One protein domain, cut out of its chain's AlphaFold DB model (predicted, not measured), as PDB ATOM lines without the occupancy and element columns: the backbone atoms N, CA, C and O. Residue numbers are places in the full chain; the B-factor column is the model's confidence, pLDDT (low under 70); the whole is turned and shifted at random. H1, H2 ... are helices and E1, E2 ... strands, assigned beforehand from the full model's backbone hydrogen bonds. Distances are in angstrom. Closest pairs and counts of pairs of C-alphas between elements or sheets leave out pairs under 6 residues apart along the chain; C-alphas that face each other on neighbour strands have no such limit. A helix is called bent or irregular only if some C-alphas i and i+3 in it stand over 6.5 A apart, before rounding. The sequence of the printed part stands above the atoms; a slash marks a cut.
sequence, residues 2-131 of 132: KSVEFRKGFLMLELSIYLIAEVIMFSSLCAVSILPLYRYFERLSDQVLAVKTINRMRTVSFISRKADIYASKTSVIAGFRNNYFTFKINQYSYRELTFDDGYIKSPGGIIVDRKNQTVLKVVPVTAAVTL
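What this domain is: This is residues 2 to 131 of the 132 residues of an uncharacterized protein of bioreactor metagenome (UniProt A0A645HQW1). A small twisted sheet, E2 E1 E5 E6, packs with one face on the later part of one very long helix, H1, whose residues 2 to 42 stick out free as a long arm. Beyond the sheet, near the far end of H1, the small hairpin E3 E4 and the short helix H2, which folds back after H1, complete a compact head. The printed part has 130 residues, with two named helices and then six named strands along the chain, of mixed class; both sheets are antiparallel. The whole is extended, with a radius of gyration of the C-alphas of 26.4 A, a rod spanning 94 by 27 by 20 A.

Where its parts are: The larger sheet has the order E2, E1, E5, E6: E2 is residues 93 to 95, E1 residues 85 to 90, 15.2 A long, E5 residues 109 to 113, 13.5 A, and E6 residues 118 to 122, 10.7 A, ending with C-alpha 122 at (14.286, -0.753, -9.991). H1, residues 2 to 66, measures 93.5 A, from C-alpha 2 at (18.885, 39.702, -75.386) to C-alpha 66 at (-7.968, -10.007, -0.864). It has a kink of 27 degrees near residue 30 and is neither bent nor irregular, but only just: C-alphas 32 and 35 are 6.4 A apart. H2 is residues 72 to 78, E3 residues 98 to 100 and E4 residues 103 to 105.

How they stand to each other: In the larger sheet, N 88 and O 110 of E1 and E5 are 2.8 A apart, N 95 and O 87 of E2 and E1 3.0 A, and N 111 and O 120 of E5 and E6 2.8 A, each within hydrogen-bond range. The sheet is only just strongly twisted, its C-alphas up to 4.1 A off the best plane. H1 is on one face of it, making two layers, a helix over a sheet, at a height over the sheet of 9.4 A. It lies over E5 and E6, slantwise to the strands, at 37 degrees to E5 on the local plane. The closest C-alphas of H1 and E6 are those of Gln 47 and Val 119, 5.6 A. Farther along H1, Ser 61 and Asp 100 of E3 have the closest C-alphas, 6.1 A. E3 and E4 form a hairpin, with N 100 and O 103 at 2.8 A. H1, with residues 57 to 64 alone, touches H2 in a helical hairpin, opposite ways at a shallow tilt of 27 degrees; the closest C-alphas are those of Ser 64 and Ser 72, 6.1 A. The closest C-alphas of H2 and E3 are those of Ile 77 and Thr 98, 5.4 A. H2 has every O i to N i+4 pair within hydrogen-bond range, H1 58 of 61.

The domain as a whole: The C-alphas farthest apart, of Lys 2 and Asp 68, are 94.7 A apart. Without residues 2 to 42 the body spans 37 by 25 by 20 A. The printed part has no cut, and no link is long. Mean pLDDT of the printed part is 76.0, with residues 2 to 5, 63 to 84, 89 to 96 and 102 under 70.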
ATOM      1  N   LYS A   2      18.025  40.616 -76.184       56.56
ATOM      2  CA  LYS A   2      18.885  39.702 -75.386       56.56
ATOM      3  C   LYS A   2      19.133  40.090 -73.911       56.56
ATOM      4  O   LYS A   2      19.386  39.218 -73.090       56.56
ATOM      5  N   SER A   3      19.064  41.375 -73.546       61.88
ATOM      6  CA  SER A   3      19.382  41.828 -72.176       61.88
ATOM      7  C   SER A   3      18.301  41.497 -71.142       61.88
ATOM      8  O   SER A   3      18.613  41.334 -69.965       61.88
ATOM      9  N   VAL A   4      17.038  41.388 -71.566       63.41
ATOM     10  CA  VAL A   4      15.902  41.119 -70.669       63.41
ATOM     11  C   VAL A   4      15.842  39.636 -70.301       63.41
ATOM     12  O   VAL A   4      15.630  39.310 -69.137       63.41
ATOM     13  N   GLU A   5      16.086  38.738 -71.258       67.69
ATOM     14  CA  GLU A   5      16.162  37.291 -71.009       67.69
ATOM     15  C   GLU A   5      17.355  36.921 -70.126       67.69
ATOM     16  O   GLU A   5      17.195  36.150 -69.184       67.69
ATOM     17  N   PHE A   6      18.522  37.536 -70.349       71.88
ATOM     18  CA  PHE A   6      19.698  37.318 -69.505       71.88
ATOM     19  C   PHE A   6      19.456  37.766 -68.055       71.88
ATOM     20  O   PHE A   6      19.783  37.042 -67.118       71.88
ATOM     21  N   ARG A   7      18.805  38.924 -67.858       73.88
ATOM     22  CA  ARG A   7      18.411  39.399 -66.522       73.88
ATOM     23  C   ARG A   7      17.408  38.465 -65.850       73.88
ATOM     24  O   ARG A   7      17.554  38.209 -64.665       73.88
ATOM     25  N   LYS A   8      16.430  37.928 -66.588       74.50
ATOM     26  CA  LYS A   8      15.471  36.944 -66.054       74.50
ATOM     27  C   LYS A   8      16.147  35.624 -65.673       74.50
ATOM     28  O   LYS A   8      15.843  35.086 -64.615       74.50
ATOM     29  N   GLY A   9      17.071  35.129 -66.496       76.56
ATOM     30  CA  GLY A   9      17.850  33.924 -66.198       76.56
ATOM     31  C   GLY A   9      18.728  34.090 -64.958       76.56
ATOM     32  O   GLY A   9      18.737  33.219 -64.093       76.56
ATOM     33  N   PHE A  10      19.391  35.242 -64.827       83.69
ATOM     34  CA  PHE A  10      20.159  35.595 -63.632       83.69
ATOM     35  C   PHE A  10      19.271  35.681 -62.382       83.69
ATOM     36  O   PHE A  10      19.604  35.094 -61.360       83.69
ATOM     37  N   LEU A  11      18.100  36.324 -62.485       85.00
ATOM     38  CA  LEU A  11      17.155  36.449 -61.371       85.00
ATOM     39  C   LEU A  11      16.624  35.084 -60.898       85.00
ATOM     40  O   LEU A  11      16.494  34.850 -59.702       85.00
ATOM     41  N   MET A  12      16.332  34.168 -61.828       85.62
ATOM     42  CA  MET A  12      15.881  32.806 -61.502       85.62
ATOM     43  C   MET A  12      16.989  31.973 -60.845       85.62
ATOM     44  O   MET A  12      16.715  31.164 -59.957       85.62
ATOM     45  N   LEU A  13      18.243  32.176 -61.255       89.25
ATOM     46  CA  LEU A  13      19.400  31.519 -60.651       89.25
ATOM     47  C   LEU A  13      19.663  32.037 -59.230       89.25
ATOM     48  O   LEU A  13      19.872  31.254 -58.309       89.25
ATOM     49  N   GLU A  14      19.575  33.345 -59.025       87.81
ATOM     50  CA  GLU A  14      19.683  33.954 -57.701       87.81
ATOM     51  C   GLU A  14      18.554  33.482 -56.763       87.81
ATOM     52  O   GLU A  14      18.819  33.037 -55.646       87.81
ATOM     53  N   LEU A  15      17.305  33.457 -57.246       91.25
ATOM     54  CA  LEU A  15      16.154  32.965 -56.482       91.25
ATOM     55  C   LEU A  15      16.312  31.492 -56.075       91.25
ATOM     56  O   LEU A  15      15.984  31.116 -54.953       91.25
ATOM     57  N   SER A  16      16.821  30.650 -56.977       91.50
ATOM     58  CA  SER A  16      17.023  29.226 -56.689       91.50
ATOM     59  C   SER A  16      18.144  28.992 -55.675       91.50
ATOM     60  O   SER A  16      17.995  28.131 -54.810       91.50
ATOM     61  N   ILE A  17      19.215  29.790 -55.707       93.12
ATOM     62  CA  ILE A  17      20.268  29.749 -54.682       93.12
ATOM     63  C   ILE A  17      19.710  30.155 -53.312       93.12
ATOM     64  O   ILE A  17      19.959  29.447 -52.333       93.12
ATOM     65  N   TYR A  18      18.923  31.235 -53.235       93.75
ATOM     66  CA  TYR A  18      18.291  31.646 -51.977       93.75
ATOM     67  C   TYR A  18      17.337  30.579 -51.436       93.75
ATOM     68  O   TYR A  18      17.407  30.249 -50.255       93.75
ATOM     69  N   LEU A  19      16.521  29.972 -52.300       94.81
ATOM     70  CA  LEU A  19      15.607  28.905 -51.902       94.81
ATOM     71  C   LEU A  19      16.362  27.696 -51.325       94.81
ATOM     72  O   LEU A  19      15.981  27.152 -50.291       94.81
ATOM     73  N   ILE A  20      17.459  27.279 -51.967       94.56
ATOM     74  CA  ILE A  20      18.290  26.173 -51.473       94.56
ATOM     75  C   ILE A  20      18.908  26.532 -50.116       94.56
ATOM     76  O   ILE A  20      18.888  25.708 -49.199       94.56
ATOM     77  N   ALA A  21      19.423  27.754 -49.964       93.19
ATOM     78  CA  ALA A  21      19.996  28.219 -48.705       93.19
ATOM     79  C   ALA A  21      18.956  28.237 -47.570       93.19
ATOM     80  O   ALA A  21      19.242  27.759 -46.470       93.19
ATOM     81  N   GLU A  22      17.738  28.711 -47.841       93.31
ATOM     82  CA  GLU A  22      16.631  28.694 -46.880       93.31
ATOM     83  C   GLU A  22      16.240  27.271 -46.480       93.31
ATOM     84  O   GLU A  22      16.098  26.991 -45.289       93.31
ATOM     85  N   VAL A  23      16.132  26.343 -47.436       94.25
ATOM     86  CA  VAL A  23      15.819  24.934 -47.144       94.25
ATOM     87  C   VAL A  23      16.896  24.305 -46.261       94.25
ATOM     88  O   VAL A  23      16.565  23.586 -45.314       94.25
ATOM     89  N   ILE A  24      18.176  24.587 -46.520       93.88
ATOM     90  CA  ILE A  24      19.287  24.088 -45.698       93.88
ATOM     91  C   ILE A  24      19.221  24.676 -44.285       93.88
ATOM     92  O   ILE A  24      19.332  23.929 -43.311       93.88
ATOM     93  N   MET A  25      19.004  25.988 -44.151       93.00
ATOM     94  CA  MET A  25      18.890  26.652 -42.847       93.00
ATOM     95  C   MET A  25      17.674  26.168 -42.052       93.00
ATOM     96  O   MET A  25      17.774  25.903 -40.856       93.00
ATOM     97  N   PHE A  26      16.530  25.991 -42.705       92.25
ATOM     98  CA  PHE A  26      15.335  25.467 -42.056       92.25
ATOM     99  C   PHE A  26      15.526  24.010 -41.626       92.25
ATOM    100  O   PHE A  26      15.173  23.635 -40.507       92.25
ATOM    101  N   SER A  27      16.143  23.189 -42.479       91.38
ATOM    102  CA  SER A  27      16.423  21.784 -42.170       91.38
ATOM    103  C   SER A  27      17.410  21.643 -41.014       91.38
ATOM    104  O   SER A  27      17.212  20.793 -40.146       91.38
ATOM    105  N   SER A  28      18.445  22.488 -40.959       91.00
ATOM    106  CA  SER A  28      19.413  22.479 -39.859       91.00
ATOM    107  C   SER A  28      18.766  22.917 -38.545       91.00
ATOM    108  O   SER A  28      18.935  22.234 -37.534       91.00
ATOM    109  N   LEU A  29      17.933  23.963 -38.563       88.88
ATOM    110  CA  LEU A  29      17.145  24.374 -37.401       88.88
ATOM    111  C   LEU A  29      16.232  23.246 -36.922       88.88
ATOM    112  O   LEU A  29      16.248  22.925 -35.734       88.88
ATOM    113  N   CYS A  30      15.493  22.587 -37.818       86.19
ATOM    114  CA  CYS A  30      14.643  21.447 -37.470       86.19
ATOM    115  C   CYS A  30      15.447  20.288 -36.860       86.19
ATOM    116  O   CYS A  30      15.048  19.713 -35.846       86.19
ATOM    117  N   ALA A  31      16.598  19.955 -37.445       87.38
ATOM    118  CA  ALA A  31      17.450  18.872 -36.964       87.38
ATOM    119  C   ALA A  31      18.054  19.162 -35.580       87.38
ATOM    120  O   ALA A  31      18.185  18.247 -34.770       87.38
ATOM    121  N   VAL A  32      18.398  20.421 -35.295       90.25
ATOM    122  CA  VAL A  32      19.013  20.830 -34.021       90.25
ATOM    123  C   VAL A  32      17.973  21.066 -32.926       90.25
ATOM    124  O   VAL A  32      18.252  20.798 -31.761       90.25
ATOM    125  N   SER A  33      16.777  21.545 -33.266       88.31
ATOM    126  CA  SER A  33      15.759  21.913 -32.274       88.31
ATOM    127  C   SER A  33      14.656  20.866 -32.137       88.31
ATOM    128  O   SER A  33      14.460  20.321 -31.054       88.31
ATOM    129  N   ILE A  34      13.962  20.530 -33.225       88.19
ATOM    130  CA  ILE A  34      12.766  19.679 -33.194       88.19
ATOM    131  C   ILE A  34      13.130  18.225 -32.898       88.19
ATOM    132  O   ILE A  34      12.466  17.584 -32.084       88.19
ATOM    133  N   LEU A  35      14.187  17.694 -33.519       88.62
ATOM    134  CA  LEU A  35      14.542  16.283 -33.352       88.62
ATOM    135  C   LEU A  35      14.942  15.937 -31.900       88.62
ATOM    136  O   LEU A  35      14.437  14.934 -31.383       88.62
ATOM    137  N   PRO A  36      15.783  16.725 -31.196       88.50
ATOM    138  CA  PRO A  36      16.058  16.478 -29.782       88.50
ATOM    139  C   PRO A  36      14.821  16.640 -28.902       88.50
ATOM    140  O   PRO A  36      14.614  15.826 -28.004       88.50
ATOM    141  N   LEU A  37      13.974  17.636 -29.188       90.00
ATOM    142  CA  LEU A  37      12.736  17.868 -28.441       90.00
ATOM    143  C   LEU A  37      11.791  16.667 -28.554       90.00
ATOM    144  O   LEU A  37      11.283  16.176 -27.550       90.00
ATOM    145  N   TYR A  38      11.613  16.150 -29.770       89.56
ATOM    146  CA  TYR A  38      10.813  14.960 -30.034       89.56
ATOM    147  C   TYR A  38      11.336  13.753 -29.250       89.56
ATOM    148  O   TYR A  38      10.571  13.107 -28.540       89.56
ATOM    149  N   ARG A  39      12.648  13.486 -29.307       87.88
ATOM    150  CA  ARG A  39      13.270  12.379 -28.558       87.88
ATOM    151  C   ARG A  39      13.117  12.542 -27.044       87.88
ATOM    152  O   ARG A  39      12.931  11.555 -26.336       87.88
ATOM    153  N   TYR A  40      13.192  13.773 -26.543       89.31
ATOM    154  CA  TYR A  40      12.986  14.072 -25.128       89.31
ATOM    155  C   TYR A  40      11.545  13.774 -24.688       89.31
ATOM    156  O   TYR A  40      11.339  13.070 -23.698       89.31
ATOM    157  N   PHE A  41      10.550  14.237 -25.449       89.62
ATOM    158  CA  PHE A  41       9.140  13.959 -25.160       89.62
ATOM    159  C   PHE A  41       8.774  12.485 -25.329       89.62
ATOM    160  O   PHE A  41       8.007  11.966 -24.520       89.62
ATOM    161  N   GLU A  42       9.345  11.801 -26.322       87.94
ATOM    162  CA  GLU A  42       9.196  10.354 -26.494       87.94
ATOM    163  C   GLU A  42       9.651   9.625 -25.218       87.94
ATOM    164  O   GLU A  42       8.878   8.877 -24.617       87.94
ATOM    165  N   ARG A  43      10.847   9.955 -24.709       86.81
ATOM    166  CA  ARG A  43      11.390   9.357 -23.482       86.81
ATOM    167  C   ARG A  43      10.546   9.655 -22.240       86.81
ATOM    168  O   ARG A  43      10.325   8.761 -21.424       86.81
ATOM    169  N   LEU A  44      10.070  10.892 -22.087       88.38
ATOM    170  CA  LEU A  44       9.180  11.265 -20.982       88.38
ATOM    171  C   LEU A  44       7.847  10.511 -21.045       88.38
ATOM    172  O   LEU A  44       7.352  10.040 -20.021       88.38
ATOM    173  N   SER A  45       7.270  10.379 -22.239       87.69
ATOM    174  CA  SER A  45       6.025   9.641 -22.448       87.69
ATOM    175  C   SER A  45       6.179   8.175 -22.045       87.69
ATOM    176  O   SER A  45       5.344   7.650 -21.305       87.69
ATOM    177  N   ASP A  46       7.277   7.536 -22.449       85.75
ATOM    178  CA  ASP A  46       7.575   6.152 -22.078       85.75
ATOM    179  C   ASP A  46       7.739   5.986 -20.564       85.75
ATOM    180  O   ASP A  46       7.196   5.045 -19.978       85.75
ATOM    181  N   GLN A  47       8.409   6.932 -19.900       87.56
ATOM    182  CA  GLN A  47       8.531   6.952 -18.439       87.56
ATOM    183  C   GLN A  47       7.170   7.060 -17.749       87.56
ATOM    184  O   GLN A  47       6.874   6.282 -16.840       87.56
ATOM    185  N   VAL A  48       6.311   7.977 -18.201       87.94
ATOM    186  CA  VAL A  48       4.960   8.151 -17.650       87.94
ATOM    187  C   VAL A  48       4.117   6.891 -17.857       87.94
ATOM    188  O   VAL A  48       3.422   6.455 -16.935       87.94
ATOM    189  N   LEU A  49       4.178   6.284 -19.044       84.69
ATOM    190  CA  LEU A  49       3.439   5.064 -19.358       84.69
ATOM    191  C   LEU A  49       3.913   3.881 -18.503       84.69
ATOM    192  O   LEU A  49       3.084   3.142 -17.959       84.69
ATOM    193  N   ALA A  50       5.226   3.730 -18.328       82.56
ATOM    194  CA  ALA A  50       5.805   2.705 -17.472       82.56
ATOM    195  C   ALA A  50       5.376   2.891 -16.006       82.56
ATOM    196  O   ALA A  50       4.876   1.944 -15.397       82.56
ATOM    197  N   VAL A  51       5.451   4.110 -15.453       85.25
ATOM    198  CA  VAL A  51       5.008   4.402 -14.073       85.25
ATOM    199  C   VAL A  51       3.516   4.121 -13.882       85.25
ATOM    200  O   VAL A  51       3.131   3.468 -12.911       85.25
ATOM    201  N   LYS A  52       2.659   4.555 -14.817       83.25
ATOM    202  CA  LYS A  52       1.214   4.266 -14.767       83.25
ATOM    203  C   LYS A  52       0.934   2.765 -14.778       83.25
ATOM    204  O   LYS A  52       0.084   2.295 -14.022       83.25
ATOM    205  N   THR A  53       1.662   2.017 -15.603       79.25
ATOM    206  CA  THR A  53       1.535   0.557 -15.693       79.25
ATOM    207  C   THR A  53       1.936  -0.105 -14.375       79.25
ATOM    208  O   THR A  53       1.172  -0.910 -13.850       79.25
ATOM    209  N   ILE A  54       3.069   0.291 -13.786       79.94
ATOM    210  CA  ILE A  54       3.528  -0.204 -12.478       79.94
ATOM    211  C   ILE A  54       2.489   0.084 -11.397       79.94
ATOM    212  O   ILE A  54       2.096  -0.831 -10.680       79.94
ATOM    213  N   ASN A  55       2.003   1.323 -11.294       80.50
ATOM    214  CA  ASN A  55       1.008   1.692 -10.285       80.50
ATOM    215  C   ASN A  55      -0.283   0.883 -10.434       80.50
ATOM    216  O   ASN A  55      -0.829   0.411  -9.441       80.50
ATOM    217  N   ARG A  56      -0.739   0.647 -11.670       77.62
ATOM    218  CA  ARG A  56      -1.902  -0.207 -11.923       77.62
ATOM    219  C   ARG A  56      -1.655  -1.651 -11.486       77.62
ATOM    220  O   ARG A  56      -2.524  -2.236 -10.847       77.62
ATOM    221  N   MET A  57      -0.478  -2.206 -11.778       75.06
ATOM    222  CA  MET A  57      -0.111  -3.568 -11.370       75.06
ATOM    223  C   MET A  57       0.024  -3.711  -9.852       75.06
ATOM    224  O   MET A  57      -0.437  -4.706  -9.296       75.06
ATOM    225  N   ARG A  58       0.541  -2.686  -9.159       76.62
ATOM    226  CA  ARG A  58       0.530  -2.629  -7.689       76.62
ATOM    227  C   ARG A  58      -0.894  -2.731  -7.149       76.62
ATOM    228  O   ARG A  58      -1.168  -3.611  -6.336       76.62
ATOM    229  N   THR A  59      -1.816  -1.915  -7.657       75.19
ATOM    230  CA  THR A  59      -3.224  -1.949  -7.232       75.19
ATOM    231  C   THR A  59      -3.876  -3.308  -7.500       75.19
ATOM    232  O   THR A  59      -4.551  -3.846  -6.626       75.19
ATOM    233  N   VAL A  60      -3.642  -3.901  -8.675       72.38
ATOM    234  CA  VAL A  60      -4.172  -5.232  -9.021       72.38
ATOM    235  C   VAL A  60      -3.629  -6.312  -8.081       72.38
ATOM    236  O   VAL A  60      -4.403  -7.146  -7.613       72.38
ATOM    237  N   SER A  61      -2.333  -6.279  -7.754       71.06
ATOM    238  CA  SER A  61      -1.727  -7.243  -6.824       71.06
ATOM    239  C   SER A  61      -2.334  -7.167  -5.417       71.06
ATOM    240  O   SER A  61      -2.597  -8.202  -4.807       71.06
ATOM    241  N   PHE A  62      -2.651  -5.958  -4.942       70.88
ATOM    242  CA  PHE A  62      -3.301  -5.741  -3.648       70.88
ATOM    243  C   PHE A  62      -4.746  -6.257  -3.635       70.88
ATOM    244  O   PHE A  62      -5.159  -6.971  -2.720       70.88
ATOM    245  N   ILE A  63      -5.523  -5.931  -4.676       69.81
ATOM    246  CA  ILE A  63      -6.925  -6.358  -4.790       69.81
ATOM    247  C   ILE A  63      -7.012  -7.875  -4.892       69.81
ATOM    248  O   ILE A  63      -7.843  -8.492  -4.228       69.81
ATOM    249  N   SER A  64      -6.154  -8.498  -5.699       64.00
ATOM    250  CA  SER A  64      -6.315  -9.922  -5.919       64.00
ATOM    251  C   SER A  64      -5.977 -10.779  -4.708       64.00
ATOM    252  O   SER A  64      -6.576 -11.845  -4.566       64.00
ATOM    253  N   ARG A  65      -5.039 -10.361  -3.859       63.31
ATOM    254  CA  ARG A  65      -4.732 -11.114  -2.642       63.31
ATOM    255  C   ARG A  65      -5.936 -11.156  -1.699       63.31
ATOM    256  O   ARG A  65      -6.167 -12.170  -1.056       63.31
ATOM    257  N   LYS A  66      -6.734 -10.082  -1.664       59.06
ATOM    258  CA  LYS A  66      -7.968 -10.007  -0.864       59.06
ATOM    259  C   LYS A  66      -9.117 -10.844  -1.420       59.06
ATOM    260  O   LYS A  66     -10.037 -11.155  -0.674       59.06
ATOM    261  N   ALA A  67      -9.092 -11.160  -2.711       56.22
ATOM    262  CA  ALA A  67     -10.224 -11.769  -3.397       56.22
ATOM    263  C   ALA A  67     -10.076 -13.286  -3.639       56.22
ATOM    264  O   ALA A  67     -10.963 -13.872  -4.247       56.22
ATOM    265  N   ASP A  68      -8.976 -13.916  -3.203       50.53
ATOM    266  CA  ASP A  68      -8.674 -15.349  -3.420       50.53
ATOM    267  C   ASP A  68      -8.832 -15.797  -4.894       50.53
ATOM    268  O   ASP A  68      -9.154 -16.936  -5.236       50.53
ATOM    269  N   ILE A  69      -8.606 -14.855  -5.816       49.78
ATOM    270  CA  ILE A  69      -8.747 -15.080  -7.249       49.78
ATOM    271  C   ILE A  69      -7.471 -15.776  -7.732       49.78
ATOM    272  O   ILE A  69      -6.472 -15.131  -8.055       49.78
ATOM    273  N   TYR A  70      -7.524 -17.105  -7.847       42.16
ATOM    274  CA  TYR A  70      -6.497 -17.938  -8.497       42.16
ATOM    275  C   TYR A  70      -6.115 -17.447  -9.912       42.16
ATOM    276  O   TYR A  70      -5.019 -17.737 -10.392       42.16
ATOM    277  N   ALA A  71      -6.970 -16.648 -10.559       40.03
ATOM    278  CA  ALA A  71      -6.716 -16.027 -11.859       40.03
ATOM    279  C   ALA A  71      -5.741 -14.827 -11.833       40.03
ATOM    280  O   ALA A  71      -5.468 -14.253 -12.886       40.03
ATOM    281  N   SER A  72      -5.202 -14.421 -10.676       46.62
ATOM    282  CA  SER A  72      -4.303 -13.260 -10.612       46.62
ATOM    283  C   SER A  72      -2.826 -13.545 -10.586       46.62
ATOM    284  O   SER A  72      -2.054 -12.654 -10.919       46.62
ATOM    285  N   LYS A  73      -2.398 -14.765 -10.246       45.25
ATOM    286  CA  LYS A  73      -0.979 -15.101 -10.388       45.25
ATOM    287  C   LYS A  73      -0.547 -14.860 -11.833       45.25
ATOM    288  O   LYS A  73       0.474 -14.232 -12.055       45.25
ATOM    289  N   THR A  74      -1.371 -15.227 -12.812       43.88
ATOM    290  CA  THR A  74      -1.101 -14.995 -14.237       43.88
ATOM    291  C   THR A  74      -1.153 -13.520 -14.651       43.88
ATOM    292  O   THR A  74      -0.317 -13.109 -15.448       43.88
ATOM    293  N   SER A  75      -2.045 -12.686 -14.104       43.66
ATOM    294  CA  SER A  75      -2.107 -11.249 -14.447       43.66
ATOM    295  C   SER A  75      -1.053 -10.393 -13.727       43.66
ATOM    296  O   SER A  75      -0.569  -9.411 -14.289       43.66
ATOM    297  N   VAL A  76      -0.638 -10.799 -12.526       48.69
ATOM    298  CA  VAL A  76       0.453 -10.200 -11.739       48.69
ATOM    299  C   VAL A  76       1.828 -10.555 -12.318       48.69
ATOM    300  O   VAL A  76       2.757  -9.755 -12.228       48.69
ATOM    301  N   ILE A  77       1.948 -11.726 -12.949       43.88
ATOM    302  CA  ILE A  77       3.153 -12.197 -13.646       43.88
ATOM    303  C   ILE A  77       3.239 -11.612 -15.075       43.88
ATOM    304  O   ILE A  77       4.295 -11.149 -15.495       43.88
ATOM    305  N   ALA A  78       2.121 -11.516 -15.805       41.62
ATOM    306  CA  ALA A  78       2.102 -10.994 -17.179       41.62
ATOM    307  C   ALA A  78       2.165  -9.455 -17.279       41.62
ATOM    308  O   ALA A  78       2.403  -8.904 -18.355       41.62
ATOM    309  N   GLY A  79       1.965  -8.741 -16.168       40.72
ATOM    310  CA  GLY A  79       1.691  -7.304 -16.154       40.72
ATOM    311  C   GLY A  79       2.801  -6.373 -16.653       40.72
ATOM    312  O   GLY A  79       2.536  -5.206 -16.944       40.72
ATOM    313  N   PHE A  80       4.032  -6.866 -16.786       50.75
ATOM    314  CA  PHE A  80       5.137  -6.070 -17.324       50.75
ATOM    315  C   PHE A  80       5.788  -6.656 -18.573       50.75
ATOM    316  O   PHE A  80       6.590  -5.976 -19.204       50.75
ATOM    317  N   ARG A  81       5.403  -7.865 -19.001       50.47
ATOM    318  CA  ARG A  81       5.682  -8.324 -20.365       50.47
ATOM    319  C   ARG A  81       4.544  -7.871 -21.268       50.47
ATOM    320  O   ARG A  81       3.836  -8.659 -21.881       50.47
ATOM    321  N   ASN A  82       4.347  -6.562 -21.312       54.16
ATOM    322  CA  ASN A  82       3.534  -5.962 -22.351       54.16
ATOM    323  C   ASN A  82       4.440  -5.796 -23.578       54.16
ATOM    324  O   ASN A  82       5.628  -5.542 -23.404       54.16
ATOM    325  N   ASN A  83       3.927  -5.878 -24.808       59.84
ATOM    326  CA  ASN A  83       4.761  -5.742 -26.018       59.84
ATOM    327  C   ASN A  83       5.599  -4.442 -26.047       59.84
ATOM    328  O   ASN A  83       6.437  -4.289 -26.927       59.84
ATOM    329  N   TYR A  84       5.330  -3.479 -25.161       63.12
ATOM    330  CA  TYR A  84       5.996  -2.183 -25.051       63.12
ATOM    331  C   TYR A  84       7.185  -2.116 -24.083       63.12
ATOM    332  O   TYR A  84       8.124  -1.380 -24.374       63.12
ATOM    333  N   PHE A  85       7.176  -2.858 -22.973       73.44
ATOM    334  CA  PHE A  85       8.234  -2.773 -21.961       73.44
ATOM    335  C   PHE A  85       8.711  -4.155 -21.550       73.44
ATOM    336  O   PHE A  85       7.974  -5.136 -21.612       73.44
ATOM    337  N   THR A  86       9.966  -4.255 -21.134       76.44
ATOM    338  CA  THR A  86      10.520  -5.506 -20.620       76.44
ATOM    339  C   THR A  86      11.406  -5.231 -19.419       76.44
ATOM    340  O   THR A  86      12.140  -4.247 -19.385       76.44
ATOM    341  N   PHE A  87      11.336  -6.096 -18.411       76.31
ATOM    342  CA  PHE A  87      12.169  -5.984 -17.223       76.31
ATOM    343  C   PHE A  87      13.434  -6.848 -17.349       76.31
ATOM    344  O   PHE A  87      13.396  -8.006 -17.777       76.31
ATOM    345  N   LYS A  88      14.576  -6.264 -16.988       79.50
ATOM    346  CA  LYS A  88      15.899  -6.892 -17.001       79.50
ATOM    347  C   LYS A  88      16.516  -6.799 -15.620       79.50
ATOM    348  O   LYS A  88      16.719  -5.708 -15.108       79.50
ATOM    349  N   ILE A  89      16.873  -7.938 -15.042       67.12
ATOM    350  CA  ILE A  89      17.593  -7.972 -13.759       67.12
ATOM    351  C   ILE A  89      19.090  -7.722 -13.978       67.12
ATOM    352  O   ILE A  89      19.719  -7.035 -13.187       67.12
ATOM    353  N   ASN A  90      19.628  -8.219 -15.096       64.38
ATOM    354  CA  ASN A  90      21.009  -8.047 -15.549       64.38
ATOM    355  C   ASN A  90      21.037  -7.842 -17.073       64.38
ATOM    356  O   ASN A  90      20.029  -8.072 -17.745       64.38
ATOM    357  N   GLN A  91      22.200  -7.475 -17.633       59.09
ATOM    358  CA  GLN A  91      22.384  -7.252 -19.082       59.09
ATOM    359  C   GLN A  91      21.924  -8.435 -19.962       59.09
ATOM    360  O   GLN A  91      21.587  -8.230 -21.126       59.09
ATOM    361  N   TYR A  92      21.838  -9.641 -19.389       56.72
ATOM    362  CA  TYR A  92      21.597 -10.891 -20.112       56.72
ATOM    363  C   TYR A  92      20.293 -11.616 -19.754       56.72
ATOM    364  O   TYR A  92      19.947 -12.585 -20.423       56.72
ATOM    365  N   SER A  93      19.553 -11.188 -18.723       65.56
ATOM    366  CA  SER A  93      18.380 -11.937 -18.247       65.56
ATOM    367  C   SER A  93      17.111 -11.091 -18.259       65.56
ATOM    368  O   SER A  93      16.924 -10.215 -17.406       65.56
ATOM    369  N   TYR A  94      16.222 -11.411 -19.196       67.38
ATOM    370  CA  TYR A  94      14.848 -10.927 -19.203       67.38
ATOM    371  C   TYR A  94      14.037 -11.711 -18.177       67.38
ATOM    372  O   TYR A  94      14.047 -12.942 -18.184       67.38
ATOM    373  N   ARG A  95      13.341 -11.002 -17.290       67.81
ATOM    374  CA  ARG A  95      12.380 -11.605 -16.367       67.81
ATOM    375  C   ARG A  95      11.103 -10.793 -16.352       67.81
ATOM    376  O   ARG A  95      11.099  -9.603 -16.651       67.81
ATOM    377  N   GLU A  96      10.021 -11.445 -15.978       67.44
ATOM    378  CA  GLU A  96       8.784 -10.754 -15.652       67.44
ATOM    379  C   GLU A  96       8.951 -10.003 -14.329       67.44
ATOM    380  O   GLU A  96       9.584 -10.490 -13.388       67.44
ATOM    381  N   LEU A  97       8.425  -8.778 -14.276       70.44
ATOM    382  CA  LEU A  97       8.393  -7.996 -13.048       70.44
ATOM    383  C   LEU A  97       7.224  -8.494 -12.203       70.44
ATOM    384  O   LEU A  97       6.068  -8.289 -12.565       70.44
ATOM    385  N   THR A  98       7.528  -9.145 -11.088       71.88
ATOM    386  CA  THR A  98       6.511  -9.692 -10.188       71.88
ATOM    387  C   THR A  98       6.147  -8.712  -9.084       71.88
ATOM    388  O   THR A  98       7.020  -8.032  -8.537       71.88
ATOM    389  N   PHE A  99       4.868  -8.688  -8.715       73.50
ATOM    390  CA  PHE A  99       4.352  -7.894  -7.604       73.50
ATOM    391  C   PHE A  99       3.792  -8.801  -6.507       73.50
ATOM    392  O   PHE A  99       3.227  -9.852  -6.798       73.50
ATOM    393  N   ASP A 100       3.948  -8.392  -5.254       72.00
ATOM    394  CA  ASP A 100       3.423  -9.074  -4.074       72.00
ATOM    395  C   ASP A 100       2.893  -8.017  -3.100       72.00
ATOM    396  O   ASP A 100       3.647  -7.161  -2.643       72.00
ATOM    397  N   ASP A 101       1.582  -8.023  -2.854       72.88
ATOM    398  CA  ASP A 101       0.892  -7.086  -1.954       72.88
ATOM    399  C   ASP A 101       1.182  -5.592  -2.214       72.88
ATOM    400  O   ASP A 101       1.430  -4.800  -1.308       72.88
ATOM    401  N   GLY A 102       1.212  -5.195  -3.489       68.69
ATOM    402  CA  GLY A 102       1.549  -3.830  -3.901       68.69
ATOM    403  C   GLY A 102       3.051  -3.530  -3.954       68.69
ATOM    404  O   GLY A 102       3.441  -2.494  -4.497       68.69
ATOM    405  N   TYR A 103       3.906  -4.435  -3.478       74.31
ATOM    406  CA  TYR A 103       5.359  -4.308  -3.543       74.31
ATOM    407  C   TYR A 103       5.919  -4.989  -4.785       74.31
ATOM    408  O   TYR A 103       5.404  -5.996  -5.261       74.31
ATOM    409  N   ILE A 104       7.002  -4.440  -5.331       75.81
ATOM    410  CA  ILE A 104       7.738  -5.090  -6.415       75.81
ATOM    411  C   ILE A 104       8.654  -6.142  -5.788       75.81
ATOM    412  O   ILE A 104       9.528  -5.816  -4.990       75.81
ATOM    413  N   LYS A 105       8.493  -7.405  -6.174       74.94
ATOM    414  CA  LYS A 105       9.376  -8.489  -5.744       74.94
ATOM    415  C   LYS A 105      10.494  -8.631  -6.765       74.94
ATOM    416  O   LYS A 105      10.340  -9.309  -7.776       74.94
ATOM    417  N   SER A 106      11.603  -7.938  -6.530       74.50
ATOM    418  CA  SER A 106      12.732  -7.916  -7.460       74.50
ATOM    419  C   SER A 106      14.068  -7.777  -6.728       74.50
ATOM    420  O   SER A 106      14.151  -7.002  -5.776       74.50
ATOM    421  N   PRO A 107      15.136  -8.459  -7.187       74.75
ATOM    422  CA  PRO A 107      16.498  -8.224  -6.709       74.75
ATOM    423  C   PRO A 107      17.103  -6.904  -7.230       74.75
ATOM    424  O   PRO A 107      18.290  -6.676  -7.039       74.75
ATOM    425  N   GLY A 108      16.317  -6.047  -7.890       78.44
ATOM    426  CA  GLY A 108      16.786  -4.862  -8.610       78.44
ATOM    427  C   GLY A 108      16.921  -5.123 -10.114       78.44
ATOM    428  O   GLY A 108      16.902  -6.271 -10.562       78.44
ATOM    429  N   GLY A 109      16.983  -4.058 -10.913       85.69
ATOM    430  CA  GLY A 109      17.107  -4.169 -12.366       85.69
ATOM    431  C   GLY A 109      16.733  -2.900 -13.122       85.69
ATOM    432  O   GLY A 109      16.618  -1.818 -12.551       85.69
ATOM    433  N   ILE A 110      16.513  -3.038 -14.423       86.75
ATOM    434  CA  ILE A 110      16.103  -1.965 -15.325       86.75
ATOM    435  C   ILE A 110      14.855  -2.361 -16.103       86.75
ATOM    436  O   ILE A 110      14.664  -3.508 -16.500       86.75
ATOM    437  N   ILE A 111      13.999  -1.381 -16.335       85.38
ATOM    438  CA  ILE A 111      12.872  -1.462 -17.248       85.38
ATOM    439  C   ILE A 111      13.324  -0.845 -18.561       85.38
ATOM    440  O   ILE A 111      13.750   0.314 -18.587       85.38
ATOM    441  N   VAL A 112      13.224  -1.618 -19.635       86.62
ATOM    442  CA  VAL A 112      13.574  -1.179 -20.982       86.62
ATOM    443  C   VAL A 112      12.352  -1.085 -21.884       86.62
ATOM    444  O   VAL A 112      11.378  -1.814 -21.691       86.62
ATOM    445  N   ASP A 113      12.410  -0.182 -22.857       84.25
ATOM    446  CA  ASP A 113      11.437  -0.081 -23.945       84.25
ATOM    447  C   ASP A 113      11.723  -1.102 -25.068       84.25
ATOM    448  O   ASP A 113      12.662  -1.906 -25.010       84.25
ATOM    449  N   ARG A 114      10.934  -1.030 -26.146       78.88
ATOM    450  CA  ARG A 114      11.137  -1.812 -27.381       78.88
ATOM    451  C   ARG A 114      12.480  -1.559 -28.068       78.88
ATOM    452  O   ARG A 114      12.966  -2.436 -28.775       78.88
ATOM    453  N   LYS A 115      13.063  -0.371 -27.894       83.56
ATOM    454  CA  LYS A 115      14.369   0.016 -28.449       83.56
ATOM    455  C   LYS A 115      15.520  -0.385 -27.519       83.56
ATOM    456  O   LYS A 115      16.667  -0.027 -27.782       83.56
ATOM    457  N   ASN A 116      15.231  -1.140 -26.457       83.00
ATOM    458  CA  ASN A 116      16.177  -1.574 -25.439       83.00
ATOM    459  C   ASN A 116      16.837  -0.414 -24.658       83.00
ATOM    460  O   ASN A 116      17.919  -0.567 -24.089       83.00
ATOM    461  N   GLN A 117      16.189   0.750 -24.619       86.56
ATOM    462  CA  GLN A 117      16.612   1.909 -23.843       86.56
ATOM    463  C   GLN A 117      16.077   1.812 -22.421       86.56
ATOM    464  O   GLN A 117      14.947   1.390 -22.195       86.56
ATOM    465  N   THR A 118      16.887   2.222 -21.444       88.19
ATOM    466  CA  THR A 118      16.455   2.234 -20.042       88.19
ATOM    467  C   THR A 118      15.456   3.361 -19.812       88.19
ATOM    468  O   THR A 118      15.798   4.544 -19.919       88.19
ATOM    469  N   VAL A 119      14.233   2.974 -19.459       87.44
ATOM    470  CA  VAL A 119      13.124   3.879 -19.151       87.44
ATOM    471  C   VAL A 119      13.079   4.157 -17.654       87.44
ATOM    472  O   VAL A 119      12.988   5.316 -17.260       87.44
ATOM    473  N   LEU A 120      13.197   3.116 -16.823       88.00
ATOM    474  CA  LEU A 120      13.208   3.214 -15.359       88.00
ATOM    475  C   LEU A 120      14.209   2.226 -14.755       88.00
ATOM    476  O   LEU A 120      14.514   1.187 -15.343       88.00
ATOM    477  N   LYS A 121      14.675   2.521 -13.544       88.25
ATOM    478  CA  LYS A 121      15.495   1.635 -12.716       88.25
ATOM    479  C   LYS A 121      14.687   1.134 -11.528       88.25
ATOM    480  O   LYS A 121      13.950   1.896 -10.909       88.25
ATOM    481  N   VAL A 122      14.846  -0.139 -11.195       85.00
ATOM    482  CA  VAL A 122      14.286  -0.753  -9.991       85.00
ATOM    483  C   VAL A 122      15.427  -0.941  -9.002       85.00
ATOM    484  O   VAL A 122      16.365  -1.696  -9.264       85.00
ATOM    485  N   VAL A 123      15.358  -0.231  -7.881       83.31
ATOM    486  CA  VAL A 123      16.393  -0.255  -6.848       83.31
ATOM    487  C   VAL A 123      16.340  -1.601  -6.117       83.31
ATOM    488  O   VAL A 123      15.253  -2.029  -5.713       83.31
ATOM    489  N   PRO A 124      17.480  -2.294  -5.947       76.25
ATOM    490  CA  PRO A 124      17.534  -3.521  -5.162       76.25
ATOM    491  C   PRO A 124      17.096  -3.256  -3.717       76.25
ATOM    492  O   PRO A 124      17.302  -2.163  -3.192       76.25
ATOM    493  N   VAL A 125      16.526  -4.266  -3.057       71.94
ATOM    494  CA  VAL A 125      16.095  -4.242  -1.641       71.94
ATOM    495  C   VAL A 125      14.875  -3.356  -1.362       71.94
ATOM    496  O   VAL A 125      13.906  -3.833  -0.782       71.94
ATOM    497  N   THR A 126      14.881  -2.094  -1.792       75.56
ATOM    498  CA  THR A 126      13.752  -1.166  -1.588       75.56
ATOM    499  C   THR A 126      12.649  -1.350  -2.621       75.56
ATOM    500  O   THR A 126      11.516  -0.922  -2.402       75.56
ATOM    501  N   ALA A 127      12.985  -1.944  -3.771       70.81
ATOM    502  CA  ALA A 127      12.103  -2.104  -4.919       70.81
ATOM    503  C   ALA A 127      11.462  -0.781  -5.396       70.81
ATOM    504  O   ALA A 127      10.416  -0.764  -6.057       70.81
ATOM    505  N   ALA A 128      12.104   0.342  -5.061       80.94
ATOM    506  CA  ALA A 128      11.719   1.664  -5.512       80.94
ATOM    507  C   ALA A 128      11.988   1.794  -7.013       80.94
ATOM    508  O   ALA A 128      12.978   1.272  -7.530       80.94
ATOM    509  N   VAL A 129      11.107   2.503  -7.713       84.50
ATOM    510  CA  VAL A 129      11.265   2.772  -9.141       84.50
ATOM    511  C   VAL A 129      11.779   4.190  -9.298       84.50
ATOM    512  O   VAL A 129      11.197   5.126  -8.757       84.50
ATOM    513  N   THR A 130      12.886   4.331 -10.009       84.88
ATOM    514  CA  THR A 130      13.622   5.584 -10.165       84.88
ATOM    515  C   THR A 130      13.830   5.887 -11.638       84.88
ATOM    516  O   THR A 130      13.754   4.995 -12.492       84.88
ATOM    517  N   LEU A 131      14.058   7.163 -11.942       86.44
ATOM    518  CA  LEU A 131      14.498   7.562 -13.271       86.44
ATOM    519  C   LEU A 131      15.877   6.935 -13.580       86.44
ATOM    520  O   LEU A 131      16.596   6.562 -12.648       86.44
TER     521      LEU A 131